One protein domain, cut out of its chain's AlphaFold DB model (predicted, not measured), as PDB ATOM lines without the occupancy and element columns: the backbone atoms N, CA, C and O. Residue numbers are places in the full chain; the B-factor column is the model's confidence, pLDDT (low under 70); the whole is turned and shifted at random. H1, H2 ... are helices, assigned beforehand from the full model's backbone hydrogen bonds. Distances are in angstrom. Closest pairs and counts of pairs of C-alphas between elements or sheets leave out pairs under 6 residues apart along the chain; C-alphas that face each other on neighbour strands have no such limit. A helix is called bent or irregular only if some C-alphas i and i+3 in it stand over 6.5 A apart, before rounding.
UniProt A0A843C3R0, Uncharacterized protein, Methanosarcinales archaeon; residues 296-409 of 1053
ATOM      1  N   THR A 296      65.198  25.272  20.928       36.47
ATOM      2  CA  THR A 296      64.124  24.265  21.068       36.47
ATOM      3  C   THR A 296      62.753  24.908  21.281       36.47
ATOM      4  O   THR A 296      61.740  24.312  20.939       36.47
ATOM      5  N   LYS A 297      62.730  26.130  21.822       36.47
ATOM      6  CA  LYS A 297      61.544  26.977  21.941       36.47
ATOM      7  C   LYS A 297      61.266  27.728  20.638       36.47
ATOM      8  O   LYS A 297      60.109  27.844  20.261       36.47
ATOM      9  N   ASP A 298      62.319  28.144  19.927       45.81
ATOM     10  CA  ASP A 298      62.204  28.825  18.633       45.81
ATOM     11  C   ASP A 298      61.461  27.956  17.599       45.81
ATOM     12  O   ASP A 298      60.665  28.501  16.853       45.81
ATOM     13  N   LYS A 299      61.612  26.616  17.600       51.22
ATOM     14  CA  LYS A 299      60.822  25.733  16.713       51.22
ATOM     15  C   LYS A 299      59.319  25.731  17.027       51.22
ATOM     16  O   LYS A 299      58.516  25.832  16.108       51.22
ATOM     17  N   GLU A 300      58.921  25.617  18.299       62.00
ATOM     18  CA  GLU A 300      57.498  25.702  18.684       62.00
ATOM     19  C   GLU A 300      56.947  27.113  18.400       62.00
ATOM     20  O   GLU A 300      55.818  27.248  17.942       62.00
ATOM     21  N   GLU A 301      57.765  28.156  18.579       63.16
ATOM     22  CA  GLU A 301      57.407  29.552  18.297       63.16
ATOM     23  C   GLU A 301      57.335  29.868  16.784       63.16
ATOM     24  O   GLU A 301      56.501  30.669  16.365       63.16
ATOM     25  N   GLU A 302      58.170  29.249  15.945       69.44
ATOM     26  CA  GLU A 302      58.105  29.322  14.475       69.44
ATOM     27  C   GLU A 302      56.856  28.608  13.947       69.44
ATOM     28  O   GLU A 302      56.127  29.182  13.140       69.44
ATOM     29  N   VAL A 303      56.539  27.414  14.463       78.75
ATOM     30  CA  VAL A 303      55.295  26.697  14.132       78.75
ATOM     31  C   VAL A 303      54.065  27.473  14.615       78.75
ATOM     32  O   VAL A 303      53.106  27.633  13.862       78.75
ATOM     33  N   GLU A 304      54.102  28.051  15.820       85.06
ATOM     34  CA  GLU A 304      53.064  28.959  16.323       85.06
ATOM     35  C   GLU A 304      52.865  30.162  15.391       85.06
ATOM     36  O   GLU A 304      51.726  30.500  15.056       85.06
ATOM     37  N   LYS A 305      53.948  30.816  14.950       79.25
ATOM     38  CA  LYS A 305      53.886  31.954  14.017       79.25
ATOM     39  C   LYS A 305      53.319  31.543  12.664       79.25
ATOM     40  O   LYS A 305      52.432  32.240  12.175       79.25
ATOM     41  N   ALA A 306      53.765  30.419  12.109       82.62
ATOM     42  CA  ALA A 306      53.331  29.931  10.806       82.62
ATOM     43  C   ALA A 306      51.849  29.510  10.810       82.62
ATOM     44  O   ALA A 306      51.087  29.975   9.964       82.62
ATOM     45  N   ILE A 307      51.385  28.757  11.818       86.12
ATOM     46  CA  ILE A 307      49.958  28.400  11.967       86.12
ATOM     47  C   ILE A 307      49.110  29.665  12.145       86.12
ATOM     48  O   ILE A 307      48.092  29.851  11.475       86.12
ATOM     49  N   LYS A 308      49.543  30.598  13.004       88.12
ATOM     50  CA  LYS A 308      48.846  31.880  13.201       88.12
ATOM     51  C   LYS A 308      48.881  32.789  11.974       88.12
ATOM     52  O   LYS A 308      48.031  33.672  11.870       88.12
ATOM     53  N   TRP A 309      49.868  32.651  11.095       86.81
ATOM     54  CA  TRP A 309      49.916  33.336   9.808       86.81
ATOM     55  C   TRP A 309      48.907  32.707   8.847       86.81
ATOM     56  O   TRP A 309      48.019  33.424   8.397       86.81
ATOM     57  N   LYS A 310      48.942  31.380   8.658       87.75
ATOM     58  CA  LYS A 310      48.031  30.644   7.766       87.75
ATOM     59  C   LYS A 310      46.566  30.867   8.131       87.75
ATOM     60  O   LYS A 310      45.785  31.222   7.263       87.75
ATOM     61  N   ILE A 311      46.193  30.814   9.413       86.25
ATOM     62  CA  ILE A 311      44.819  31.141   9.858       86.25
ATOM     63  C   ILE A 311      44.462  32.617   9.588       86.25
ATOM     64  O   ILE A 311      43.308  32.942   9.333       86.25
ATOM     65  N   ARG A 312      45.428  33.544   9.636       85.25
ATOM     66  CA  ARG A 312      45.179  34.967   9.339       85.25
ATOM     67  C   ARG A 312      45.149  35.303   7.854       85.25
ATOM     68  O   ARG A 312      44.680  36.396   7.536       85.25
ATOM     69  N   THR A 313      45.651  34.439   6.976       83.06
ATOM     70  CA  THR A 313      45.643  34.622   5.515       83.06
ATOM     71  C   THR A 313      44.593  33.758   4.815       83.06
ATOM     72  O   THR A 313      44.076  34.197   3.788       83.06
ATOM     73  N   ALA A 314      44.222  32.621   5.413       84.62
ATOM     74  CA  ALA A 314      43.249  31.632   4.950       84.62
ATOM     75  C   ALA A 314      41.967  32.226   4.361       84.62
ATOM     76  O   ALA A 314      41.353  33.132   4.936       84.62
ATOM     77  N   THR A 315      41.556  31.671   3.225       88.62
ATOM     78  CA  THR A 315      40.285  31.959   2.553       88.62
ATOM     79  C   THR A 315      39.095  31.787   3.497       88.62
ATOM     80  O   THR A 315      39.189  31.177   4.567       88.62
ATOM     81  N   LYS A 316      37.951  32.350   3.114       88.31
ATOM     82  CA  LYS A 316      36.733  32.284   3.923       88.31
ATOM     83  C   LYS A 316      36.326  30.830   4.187       88.31
ATOM     84  O   LYS A 316      36.015  30.472   5.317       88.31
ATOM     85  N   GLU A 317      36.416  29.994   3.163       86.94
ATOM     86  CA  GLU A 317      36.086  28.571   3.172       86.94
ATOM     87  C   GLU A 317      37.049  27.771   4.074       86.94
ATOM     88  O   GLU A 317      36.630  26.874   4.808       86.94
ATOM     89  N   GLU A 318      38.340  28.125   4.089       87.62
ATOM     90  CA  GLU A 318      39.316  27.559   5.031       87.62
ATOM     91  C   GLU A 318      39.021  27.974   6.481       87.62
ATOM     92  O   GLU A 318      39.088  27.132   7.377       87.62
ATOM     93  N   LEU A 319      38.639  29.233   6.727       88.38
ATOM     94  CA  LEU A 319      38.227  29.697   8.058       88.38
ATOM     95  C   LEU A 319      36.980  28.962   8.567       88.38
ATOM     96  O   LEU A 319      36.944  28.576   9.734       88.38
ATOM     97  N   GLU A 320      35.985  28.737   7.708       91.81
ATOM     98  CA  GLU A 320      34.784  27.951   8.026       91.81
ATOM     99  C   GLU A 320      35.156  26.518   8.431       91.81
ATOM    100  O   GLU A 320      34.752  26.047   9.498       91.81
ATOM    101  N   LYS A 321      36.029  25.867   7.652       88.69
ATOM    102  CA  LYS A 321      36.564  24.533   7.957       88.69
ATOM    103  C   LYS A 321      37.325  24.488   9.290       88.69
ATOM    104  O   LYS A 321      37.178  23.529  10.046       88.69
ATOM    105  N   TYR A 322      38.127  25.506   9.603       90.25
ATOM    106  CA  TYR A 322      38.890  25.571  10.856       90.25
ATOM    107  C   TYR A 322      38.006  25.774  12.098       90.25
ATOM    108  O   TYR A 322      38.391  25.333  13.183       90.25
ATOM    109  N   ILE A 323      36.849  26.435  11.975       89.69
ATOM    110  CA  ILE A 323      35.869  26.549  13.071       89.69
ATOM    111  C   ILE A 323      35.165  25.209  13.282       89.69
ATOM    112  O   ILE A 323      35.142  24.719  14.411       89.69
ATOM    113  N   LEU A 324      34.628  24.620  12.206       88.31
ATOM    114  CA  LEU A 324      33.916  23.339  12.257       88.31
ATOM    115  C   LEU A 324      34.779  22.252  12.899       88.31
ATOM    116  O   LEU A 324      34.324  21.585  13.817       88.31
ATOM    117  N   HIS A 325      36.051  22.159  12.514       86.62
ATOM    118  CA  HIS A 325      36.961  21.158  13.060       86.62
ATOM    119  C   HIS A 325      37.163  21.259  14.588       86.62
ATOM    120  O   HIS A 325      37.174  20.236  15.263       86.62
ATOM    121  N   ILE A 326      37.269  22.466  15.169       85.75
ATOM    122  CA  ILE A 326      37.353  22.612  16.640       85.75
ATOM    123  C   ILE A 326      36.045  22.184  17.320       85.75
ATOM    124  O   ILE A 326      36.083  21.660  18.433       85.75
ATOM    125  N   TRP A 327      34.903  22.430  16.676       85.00
ATOM    126  CA  TRP A 327      33.571  22.140  17.212       85.00
ATOM    127  C   TRP A 327      33.190  20.653  17.098       85.00
ATOM    128  O   TRP A 327      32.585  20.098  18.014       85.00
ATOM    129  N   GLU A 328      33.593  19.977  16.021       82.94
ATOM    130  CA  GLU A 328      33.397  18.533  15.813       82.94
ATOM    131  C   GLU A 328      34.193  17.677  16.815       82.94
ATOM    132  O   GLU A 328      33.712  16.625  17.230       82.94
ATOM    133  N   GLU A 329      35.366  18.145  17.253       78.88
ATOM    134  CA  GLU A 329      36.197  17.485  18.277       78.88
ATOM    135  C   GLU A 329      35.668  17.673  19.719       78.88
ATOM    136  O   GLU A 329      36.183  17.053  20.653       78.88
ATOM    137  N   GLN A 330      34.649  18.516  19.943       77.94
ATOM    138  CA  GLN A 330      34.018  18.672  21.263       77.94
ATOM    139  C   GLN A 330      33.137  17.463  21.604       77.94
ATOM    140  O   GLN A 330      32.385  16.963  20.767       77.94
ATOM    141  N   ASN A 331      33.148  17.028  22.868       76.56
ATOM    142  CA  ASN A 331      32.232  15.971  23.307       76.56
ATOM    143  C   ASN A 331      30.765  16.478  23.386       76.56
ATOM    144  O   ASN A 331      30.540  17.691  23.423       76.56
ATOM    145  N   PRO A 332      29.741  15.602  23.453       75.25
ATOM    146  CA  PRO A 332      28.336  16.030  23.425       75.25
ATOM    147  C   PRO A 332      27.920  17.009  24.539       75.25
ATOM    148  O   PRO A 332      27.074  17.871  24.307       75.25
ATOM    149  N   ASP A 333      28.524  16.924  25.732       70.19
ATOM    150  CA  ASP A 333      28.257  17.846  26.848       70.19
ATOM    151  C   ASP A 333      28.989  19.192  26.688       70.19
ATOM    152  O   ASP A 333      28.570  20.210  27.257       70.19
ATOM    153  N   GLU A 334      30.094  19.216  25.941       71.38
ATOM    154  CA  GLU A 334      30.818  20.424  25.539       71.38
ATOM    155  C   GLU A 334      30.090  21.121  24.385       71.38
ATOM    156  O   GLU A 334      29.788  22.304  24.517       71.38
ATOM    157  N   GLN A 335      29.667  20.397  23.341       72.06
ATOM    158  CA  GLN A 335      28.828  20.929  22.255       72.06
ATOM    159  C   GLN A 335      27.526  21.537  22.795       72.06
ATOM    160  O   GLN A 335      27.213  22.688  22.497       72.06
ATOM    161  N   ALA A 336      26.820  20.835  23.691       68.44
ATOM    162  CA  ALA A 336      25.575  21.320  24.301       68.44
ATOM    163  C   ALA A 336      25.736  22.565  25.204       68.44
ATOM    164  O   ALA A 336      24.737  23.144  25.636       68.44
ATOM    165  N   THR A 337      26.967  22.980  25.526       67.19
ATOM    166  CA  THR A 337      27.230  24.190  26.331       67.19
ATOM    167  C   THR A 337      28.177  25.198  25.679       67.19
ATOM    168  O   THR A 337      28.369  26.281  26.229       67.19
ATOM    169  N   GLY A 338      28.777  24.859  24.537       63.31
ATOM    170  CA  GLY A 338      29.797  25.621  23.813       63.31
ATOM    171  C   GLY A 338      31.148  25.790  24.525       63.31
ATOM    172  O   GLY A 338      32.128  26.156  23.883       63.31
ATOM    173  N   GLU A 339      31.230  25.596  25.846       63.97
ATOM    174  CA  GLU A 339      32.454  25.761  26.648       63.97
ATOM    175  C   GLU A 339      33.274  24.460  26.689       63.97
ATOM    176  O   GLU A 339      32.734  23.397  27.003       63.97
ATOM    177  N   ALA A 340      34.588  24.549  26.447       65.69
ATOM    178  CA  ALA A 340      35.528  23.477  26.780       65.69
ATOM    179  C   ALA A 340      35.556  23.248  28.304       65.69
ATOM    180  O   ALA A 340      35.717  24.202  29.077       65.69
ATOM    181  N   LYS A 341      35.380  21.999  28.746       58.97
ATOM    182  CA  LYS A 341      35.250  21.627  30.170       58.97
ATOM    183  C   LYS A 341      36.369  20.724  30.663       58.97
ATOM    184  O   LYS A 341      36.642  20.712  31.864       58.97
ATOM    185  N   GLU A 342      37.003  19.975  29.771       55.66
ATOM    186  CA  GLU A 342      38.136  19.116  30.100       55.66
ATOM    187  C   GLU A 342      39.465  19.735  29.647       55.66
ATOM    188  O   GLU A 342      39.533  20.498  28.687       55.66
ATOM    189  N   ASP A 343      40.571  19.325  30.274       54.00
ATOM    190  CA  ASP A 343      41.939  19.668  29.839       54.00
ATOM    191  C   ASP A 343      42.360  18.838  28.591       54.00
ATOM    192  O   ASP A 343      43.529  18.516  28.369       54.00
ATOM    193  N   ASN A 344      41.373  18.431  27.779       58.22
ATOM    194  CA  ASN A 344      41.501  17.564  26.606       58.22
ATOM    195  C   ASN A 344      41.998  18.327  25.357       58.22
ATOM    196  O   ASN A 344      42.414  17.702  24.381       58.22
ATOM    197  N   ALA A 345      42.043  19.663  25.419       58.84
ATOM    198  CA  ALA A 345      42.407  20.580  24.339       58.84
ATOM    199  C   ALA A 345      41.486  20.540  23.096       58.84
ATOM    200  O   ALA A 345      41.961  20.811  21.994       58.84
ATOM    201  N   ALA A 346      40.194  20.263  23.279       65.75
ATOM    202  CA  ALA A 346      39.132  20.461  22.290       65.75
ATOM    203  C   ALA A 346      38.213  21.634  22.691       65.75
ATOM    204  O   ALA A 346      38.111  21.985  23.866       65.75
ATOM    205  N   GLY A 347      37.546  22.259  21.716       74.50
ATOM    206  CA  GLY A 347      36.569  23.326  21.953       74.50
ATOM    207  C   GLY A 347      37.117  24.731  22.229       74.50
ATOM    208  O   GLY A 347      38.320  24.977  22.332       74.50
ATOM    209  N   PHE A 348      36.189  25.685  22.329       83.19
ATOM    210  CA  PHE A 348      36.478  27.118  22.430       83.19
ATOM    211  C   PHE A 348      36.606  27.617  23.880       83.19
ATOM    212  O   PHE A 348      36.029  27.046  24.811       83.19
ATOM    213  N   ASP A 349      37.329  28.729  24.070       78.75
ATOM    214  CA  ASP A 349      37.432  29.396  25.373       78.75
ATOM    215  C   ASP A 349      36.104  30.055  25.786       78.75
ATOM    216  O   ASP A 349      35.192  30.242  24.981       78.75
ATOM    217  N   LYS A 350      35.982  30.433  27.061       77.94
ATOM    218  CA  LYS A 350      34.745  31.002  27.619       77.94
ATOM    219  C   LYS A 350      34.318  32.350  27.010       77.94
ATOM    220  O   LYS A 350      33.139  32.695  27.081       77.94
ATOM    221  N   GLU A 351      35.233  33.133  26.435       78.12
ATOM    222  CA  GLU A 351      34.876  34.387  25.752       78.12
ATOM    223  C   GLU A 351      34.318  34.121  24.348       78.12
ATOM    224  O   GLU A 351      33.382  34.796  23.907       78.12
ATOM    225  N   ASP A 352      34.908  33.159  23.640       83.50
ATOM    226  CA  ASP A 352      34.627  32.883  22.232       83.50
ATOM    227  C   ASP A 352      33.532  31.829  22.024       83.50
ATOM    228  O   ASP A 352      32.780  31.935  21.054       83.50
ATOM    229  N   SER A 353      33.396  30.878  22.954       81.38
ATOM    230  CA  SER A 353      32.433  29.766  23.004       81.38
ATOM    231  C   SER A 353      31.062  30.114  22.428       81.38
ATOM    232  O   SER A 353      30.658  29.564  21.404       81.38
ATOM    233  N   LYS A 354      30.376  31.103  23.013       81.38
ATOM    234  CA  LYS A 354      29.031  31.508  22.587       81.38
ATOM    235  C   LYS A 354      28.987  32.086  21.167       81.38
ATOM    236  O   LYS A 354      27.944  32.054  20.529       81.38
ATOM    237  N   THR A 355      30.086  32.658  20.674       83.88
ATOM    238  CA  THR A 355      30.152  33.171  19.296       83.88
ATOM    239  C   THR A 355      30.453  32.045  18.313       83.88
ATOM    240  O   THR A 355      29.773  31.930  17.300       83.88
ATOM    241  N   PHE A 356      31.490  31.249  18.578       88.19
ATOM    242  CA  PHE A 356      31.983  30.262  17.622       88.19
ATOM    243  C   PHE A 356      31.133  28.992  17.578       88.19
ATOM    244  O   PHE A 356      31.005  28.431  16.497       88.19
ATOM    245  N   SER A 357      30.456  28.610  18.667       84.19
ATOM    246  CA  SER A 357      29.503  27.486  18.648       84.19
ATOM    247  C   SER A 357      28.275  27.807  17.793       84.19
ATOM    248  O   SER A 357      27.946  27.036  16.906       84.19
ATOM    249  N   THR A 358      27.664  28.991  17.952       86.06
ATOM    250  CA  THR A 358      26.542  29.418  17.088       86.06
ATOM    251  C   THR A 358      26.963  29.579  15.626       86.06
ATOM    252  O   THR A 358      26.190  29.265  14.729       86.06
ATOM    253  N   ILE A 359      28.198  30.023  15.363       89.00
ATOM    254  CA  ILE A 359      28.740  30.032  13.998       89.00
ATOM    255  C   ILE A 359      28.915  28.603  13.467       89.00
ATOM    256  O   ILE A 359      28.571  28.361  12.319       89.00
ATOM    257  N   ALA A 360      29.417  27.658  14.264       87.56
ATOM    258  CA  ALA A 360      29.556  26.264  13.845       87.56
ATOM    259  C   ALA A 360      28.192  25.611  13.559       87.56
ATOM    260  O   ALA A 360      28.035  24.991  12.514       87.56
ATOM    261  N   GLU A 361      27.189  25.829  14.414       87.38
ATOM    262  CA  GLU A 361      25.796  25.412  14.190       87.38
ATOM    263  C   GLU A 361      25.237  25.994  12.876       87.38
ATOM    264  O   GLU A 361      24.701  25.258  12.048       87.38
ATOM    265  N   ASP A 362      25.431  27.296  12.633       88.69
ATOM    266  CA  ASP A 362      25.047  27.952  11.376       88.69
ATOM    267  C   ASP A 362      25.759  27.341  10.148       88.69
ATOM    268  O   ASP A 362      25.137  27.191   9.095       88.69
ATOM    269  N   LEU A 363      27.041  26.978  10.270       89.94
ATOM    270  CA  LEU A 363      27.824  26.337   9.205       89.94
ATOM    271  C   LEU A 363      27.364  24.890   8.937       89.94
ATOM    272  O   LEU A 363      27.291  24.485   7.777       89.94
ATOM    273  N   VAL A 364      26.991  24.129   9.973       88.44
ATOM    274  CA  VAL A 364      26.398  22.780   9.843       88.44
ATOM    275  C   VAL A 364      25.027  22.835   9.158       88.44
ATOM    276  O   VAL A 364      24.727  21.988   8.317       88.44
ATOM    277  N   ASP A 365      24.232  23.872   9.434       88.06
ATOM    278  CA  ASP A 365      22.983  24.189   8.721       88.06
ATOM    279  C   ASP A 365      23.199  24.630   7.249       88.06
ATOM    280  O   ASP A 365      22.233  24.940   6.543       88.06
ATOM    281  N   GLY A 366      24.445  24.695   6.764       84.06
ATOM    282  CA  GLY A 366      24.784  25.091   5.394       84.06
ATOM    283  C   GLY A 366      24.731  26.600   5.134       84.06
ATOM    284  O   GLY A 366      24.623  27.024   3.980       84.06
ATOM    285  N   LYS A 367      24.782  27.430   6.183       88.44
ATOM    286  CA  LYS A 367      25.008  28.879   6.055       88.44
ATOM    287  C   LYS A 367      26.517  29.129   5.928       88.44
ATOM    288  O   LYS A 367      27.325  28.222   6.072       88.44
ATOM    289  N   HIS A 368      26.902  30.374   5.665       90.88
ATOM    290  CA  HIS A 368      28.303  30.791   5.552       90.88
ATOM    291  C   HIS A 368      28.564  32.042   6.397       90.88
ATOM    292  O   HIS A 368      27.642  32.817   6.662       90.88
ATOM    293  N   LEU A 369      29.828  32.297   6.747       87.62
ATOM    294  CA  LEU A 369      30.244  33.487   7.491       87.62
ATOM    295  C   LEU A 369      29.777  34.774   6.792       87.62
ATOM    296  O   LEU A 369      29.961  34.971   5.586       87.62
ATOM    297  N   THR A 370      29.222  35.698   7.568       89.25
ATOM    298  CA  THR A 370      29.099  37.104   7.165       89.25
ATOM    299  C   THR A 370      30.456  37.805   7.276       89.25
ATOM    300  O   THR A 370      31.317  37.385   8.049       89.25
ATOM    301  N   LYS A 371      30.648  38.925   6.563       79.69
ATOM    302  CA  LYS A 371      31.904  39.707   6.610       79.69
ATOM    303  C   LYS A 371      32.294  40.157   8.028       79.69
ATOM    304  O   LYS A 371      33.476  40.266   8.343       79.69
ATOM    305  N   GLU A 372      31.311  40.411   8.892       80.44
ATOM    306  CA  GLU A 372      31.545  40.796  10.288       80.44
ATOM    307  C   GLU A 372      31.993  39.600  11.147       80.44
ATOM    308  O   GLU A 372      32.941  39.714  11.929       80.44
ATOM    309  N   GLN A 373      31.375  38.427  10.952       86.06
ATOM    310  CA  GLN A 373      31.819  37.183  11.585       86.06
ATOM    311  C   GLN A 373      33.225  36.792  11.103       86.06
ATOM    312  O   GLN A 373      34.076  36.498  11.936       86.06
ATOM    313  N   GLU A 374      33.508  36.869   9.801       86.00
ATOM    314  CA  GLU A 374      34.821  36.577   9.205       86.00
ATOM    315  C   GLU A 374      35.941  37.427   9.835       86.00
ATOM    316  O   GLU A 374      36.948  36.891  10.302       86.00
ATOM    317  N   ALA A 375      35.738  38.744   9.955       80.19
ATOM    318  CA  ALA A 375      36.696  39.641  10.602       80.19
ATOM    319  C   ALA A 375      36.921  39.302  12.092       80.19
ATOM    320  O   ALA A 375      38.050  39.381  12.595       80.19
ATOM    321  N   LYS A 376      35.865  38.894  12.809       83.88
ATOM    322  CA  LYS A 376      35.941  38.470  14.218       83.88
ATOM    323  C   LYS A 376      36.679  37.134  14.371       83.88
ATOM    324  O   LYS A 376      37.551  37.019  15.236       83.88
ATOM    325  N   VAL A 377      36.382  36.168  13.502       86.38
ATOM    326  CA  VAL A 377      37.035  34.855  13.400       86.38
ATOM    327  C   VAL A 377      38.524  35.028  13.117       86.38
ATOM    328  O   VAL A 377      39.343  34.647  13.952       86.38
ATOM    329  N   ARG A 378      38.901  35.692  12.017       87.56
ATOM    330  CA  ARG A 378      40.302  35.860  11.583       87.56
ATOM    331  C   ARG A 378      41.173  36.555  12.646       87.56
ATOM    332  O   ARG A 378      42.379  36.319  12.726       87.56
ATOM    333  N   LYS A 379      40.566  37.370  13.521       85.94
ATOM    334  CA  LYS A 379      41.223  38.015  14.672       85.94
ATOM    335  C   LYS A 379      41.436  37.091  15.879       85.94
ATOM    336  O   LYS A 379      42.433  37.265  16.584       85.94
ATOM    337  N   ARG A 380      40.512  36.165  16.165       86.94
ATOM    338  CA  ARG A 380      40.507  35.366  17.409       86.94
ATOM    339  C   ARG A 380      40.856  33.890  17.233       86.94
ATOM    340  O   ARG A 380      41.584  33.366  18.070       86.94
ATOM    341  N   LEU A 381      40.472  33.267  16.122       88.38
ATOM    342  CA  LEU A 381      40.785  31.871  15.801       88.38
ATOM    343  C   LEU A 381      42.294  31.514  15.880       88.38
ATOM    344  O   LEU A 381      42.617  30.434  16.374       88.38
ATOM    345  N   PRO A 382      43.256  32.414  15.560       89.69
ATOM    346  CA  PRO A 382      44.686  32.152  15.774       89.69
ATOM    347  C   PRO A 382      45.098  31.871  17.236       89.69
ATOM    348  O   PRO A 382      46.229  31.450  17.480       89.69
ATOM    349  N   ARG A 383      44.237  32.110  18.237       86.62
ATOM    350  CA  ARG A 383      44.494  31.706  19.635       86.62
ATOM    351  C   ARG A 383      44.563  30.183  19.792       86.62
ATOM    352  O   ARG A 383      45.398  29.704  20.552       86.62
ATOM    353  N   TYR A 384      43.768  29.448  19.015       87.88
ATOM    354  CA  TYR A 384      43.583  27.996  19.108       87.88
ATOM    355  C   TYR A 384      44.640  27.186  18.336       87.88
ATOM    356  O   TYR A 384      44.491  25.987  18.142       87.88
ATOM    357  N   TRP A 385      45.754  27.816  17.935       85.38
ATOM    358  CA  TRP A 385      46.830  27.201  17.142       85.38
ATOM    359  C   TRP A 385      47.339  25.853  17.688       85.38
ATOM    360  O   TRP A 385      47.689  24.972  16.906       85.38
ATOM    361  N   LYS A 386      47.340  25.669  19.017       83.62
ATOM    362  CA  LYS A 386      47.741  24.411  19.670       83.62
ATOM    363  C   LYS A 386      46.786  23.249  19.390       83.62
ATOM    364  O   LYS A 386      47.243  22.113  19.349       83.62
ATOM    365  N   GLN A 387      45.497  23.524  19.198       85.12
ATOM    366  CA  GLN A 387      44.493  22.505  18.884       85.12
ATOM    367  C   GLN A 387      44.707  21.993  17.455       85.12
ATOM    368  O   GLN A 387      44.862  20.794  17.257       85.12
ATOM    369  N   TYR A 388      44.886  22.900  16.488       84.75
ATOM    370  CA  TYR A 388      45.200  22.533  15.100       84.75
ATOM    371  C   TYR A 388      46.523  21.774  14.942       84.75
ATOM    372  O   TYR A 388      46.608  20.869  14.117       84.75
ATOM    373  N   LEU A 389      47.547  22.116  15.737       80.31
ATOM    374  CA  LEU A 389      48.806  21.363  15.763       80.31
ATOM    375  C   LEU A 389      48.631  19.966  16.382       80.31
ATOM    376  O   LEU A 389      49.264  19.018  15.937       80.31
ATOM    377  N   LYS A 390      47.777  19.825  17.405       80.00
ATOM    378  CA  LYS A 390      47.470  18.528  18.030       80.00
ATOM    379  C   LYS A 390      46.654  17.616  17.103       80.00
ATOM    380  O   LYS A 390      46.826  16.403  17.166       80.00
ATOM    381  N   ALA A 391      45.795  18.197  16.270       74.12
ATOM    382  CA  ALA A 391      44.944  17.490  15.314       74.12
ATOM    383  C   ALA A 391      45.598  17.250  13.936       74.12
ATOM    384  O   ALA A 391      44.930  16.778  13.021       74.12
ATOM    385  N   ASP A 392      46.887  17.583  13.779       75.38
ATOM    386  CA  ASP A 392      47.682  17.371  12.556       75.38
ATOM    387  C   ASP A 392      47.063  18.006  11.285       75.38
ATOM    388  O   ASP A 392      47.218  17.527  10.163       75.38
ATOM    389  N   LEU A 393      46.338  19.123  11.456       81.62
ATOM    390  CA  LEU A 393      45.586  19.786  10.379       81.62
ATOM    391  C   LEU A 393      46.488  20.533   9.373       81.62
ATOM    392  O   LEU A 393      46.042  20.920   8.292       81.62
ATOM    393  N   PHE A 394      47.754  20.753   9.735       81.81
ATOM    394  CA  PHE A 394      48.755  21.442   8.930       81.81
ATOM    395  C   PHE A 394      50.020  20.590   8.815       81.81
ATOM    396  O   PHE A 394      50.650  20.301   9.831       81.81
ATOM    397  N   ASP A 395      50.456  20.288   7.588       82.69
ATOM    398  CA  ASP A 395      51.805  19.770   7.352       82.69
ATOM    399  C   ASP A 395      52.822  20.836   7.782       82.69
ATOM    400  O   ASP A 395      52.913  21.916   7.191       82.69
ATOM    401  N   VAL A 396      53.562  20.541   8.849       79.00
ATOM    402  CA  VAL A 396      54.477  21.487   9.490       79.00
ATOM    403  C   VAL A 396      55.673  21.833   8.594       79.00
ATOM    404  O   VAL A 396      56.154  22.965   8.656       79.00
ATOM    405  N   GLU A 397      56.155  20.918   7.749       76.06
ATOM    406  CA  GLU A 397      57.299  21.190   6.866       76.06
ATOM    407  C   GLU A 397      56.881  22.057   5.671       76.06
ATOM    408  O   GLU A 397      57.564  23.038   5.349       76.06
ATOM    409  N   VAL A 398      55.720  21.775   5.071       78.06
ATOM    410  CA  VAL A 398      55.133  22.618   4.014       78.06
ATOM    411  C   VAL A 398      54.786  24.002   4.562       78.06
ATOM    412  O   VAL A 398      55.190  25.011   3.985       78.06
ATOM    413  N   LEU A 399      54.113  24.072   5.712       81.81
ATOM    414  CA  LEU A 399      53.689  25.329   6.330       81.81
ATOM    415  C   LEU A 399      54.872  26.225   6.731       81.81
ATOM    416  O   LEU A 399      54.821  27.438   6.524       81.81
ATOM    417  N   LEU A 400      55.949  25.657   7.285       75.38
ATOM    418  CA  LEU A 400      57.171  26.419   7.571       75.38
ATOM    419  C   LEU A 400      57.864  26.891   6.283       75.38
ATOM    420  O   LEU A 400      58.462  27.964   6.287       75.38
ATOM    421  N   THR A 401      57.753  26.140   5.183       72.75
ATOM    422  CA  THR A 401      58.290  26.538   3.871       72.75
ATOM    423  C   THR A 401      57.504  27.709   3.273       72.75
ATOM    424  O   THR A 401      58.112  28.702   2.875       72.75
ATOM    425  N   GLU A 402      56.168  27.646   3.276       74.56
ATOM    426  CA  GLU A 402      55.295  28.759   2.869       74.56
ATOM    427  C   GLU A 402      55.541  30.012   3.728       74.56
ATOM    428  O   GLU A 402      55.705  31.118   3.209       74.56
ATOM    429  N   TYR A 403      55.621  29.842   5.053       71.81
ATOM    430  CA  TYR A 403      55.873  30.942   5.979       71.81
ATOM    431  C   TYR A 403      57.259  31.568   5.753       71.81
ATOM    432  O   TYR A 403      57.362  32.792   5.696       71.81
ATOM    433  N   ALA A 404      58.306  30.763   5.547       58.75
ATOM    434  CA  ALA A 404      59.654  31.257   5.254       58.75
ATOM    435  C   ALA A 404      59.740  32.006   3.913       58.75
ATOM    436  O   ALA A 404      60.457  33.002   3.828       58.75
ATOM    437  N   GLN A 405      58.984  31.583   2.894       57.25
ATOM    438  CA  GLN A 405      58.842  32.345   1.648       57.25
ATOM    439  C   GLN A 405      58.163  33.701   1.902       57.25
ATOM    440  O   GLN A 405      58.621  34.705   1.372       57.25
ATOM    441  N   SER A 406      57.163  33.767   2.789       56.88
ATOM    442  CA  SER A 406      56.514  35.035   3.175       56.88
ATOM    443  C   SER A 406      57.349  35.948   4.095       56.88
ATOM    444  O   SER A 406      57.052  37.137   4.214       56.88
ATOM    445  N   ASP A 407      58.377  35.415   4.769       43.19
ATOM    446  CA  ASP A 407      59.299  36.180   5.631       43.19
ATOM    447  C   ASP A 407      60.552  36.661   4.864       43.19
ATOM    448  O   ASP A 407      61.282  37.522   5.354       43.19
ATOM    449  N   ALA A 408      60.789  36.141   3.650       39.84
ATOM    450  CA  ALA A 408      61.878  36.566   2.766       39.84
ATOM    451  C   ALA A 408      61.673  37.979   2.177       39.84
ATOM    452  O   ALA A 408      62.655  38.628   1.820       39.84
ATOM    453  N   ASP A 409      60.429  38.470   2.154       39.25
ATOM    454  CA  ASP A 409      60.028  39.793   1.648       39.25
ATOM    455  C   ASP A 409      60.069  40.910   2.721       39.25
ATOM    456  O   ASP A 409      59.417  41.946   2.578       39.25
TER     457      ASP A 409
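This is residues 296 to 409 of the 1053 residues of an uncharacterized protein of Methanosarcinales archaeon (UniProt A0A843C3R0). A kinked helix, H5, lies in the middle between two crossed helix pairs: H1 with H6 crossing it on one side, and H2 with H4 crossing it on the other. The short H3 and the long loop of residues 336 to 352 lie at the H2 and H4 end. The printed part has 114 residues and six named helices, H1 to H6 in chain order, with no named strand: all helix. It is compact, with a radius of gyration of the C-alphas of 14.5 A and spans of 43 by 32 by 21 A.

H5, residues 371 to 390, measures 28.7 A and ends at C-alpha 390 (47.470, 18.528, 18.030). It is irregular, C-alphas 383 and 386 being 8.0 A apart, with a kink of 72 degrees near residue 383. H1, residues 296 to 313, measures 26.3 A from C-alpha 296 (64.124, 24.265, 21.068). H2 is residues 316 to 328, 18.5 A; H3 332 to 335, 5.1 A; H4 353 to 364, 16.1 A; H6 396 to 407, 15.9 A.

H5, with residues 378 to 386 alone, touches residues 304 to 312 of H1 at a shallow tilt of 29 degrees, opposite ways; the closest C-alphas, of Lys 308 and Pro 382, are 4.9 A apart. H6 touches H1 about perpendicular, 74 degrees, closest at C-alphas 306 and 403, 5.5 A. H2 touches H5 at a steep tilt of 52 degrees, closest at C-alphas 316 and 374, 7.1 A. H4 touches H2 only just about perpendicular, 71 degrees, closest at C-alphas 324 and 360, 5.5 A. H3 and H4 are close but not clearly touching, C-alphas 335 and 357 being 7.5 A apart. In H6 every O i to N i+4 pair is within hydrogen-bond range; H1 has 13 of 14, H2 8 of 9, H4 7 of 8, H5 9 of 16, and H3 is too short for one.

The C-alphas farthest apart, of Asp 333 and Asp 409, are 46.1 A apart. The printed part has no cut, and the link from H3 to H4 is long. Mean pLDDT of the printed part is 77.6, with residues 296 to 302, 336 to 346 and 404 to 409 under 70.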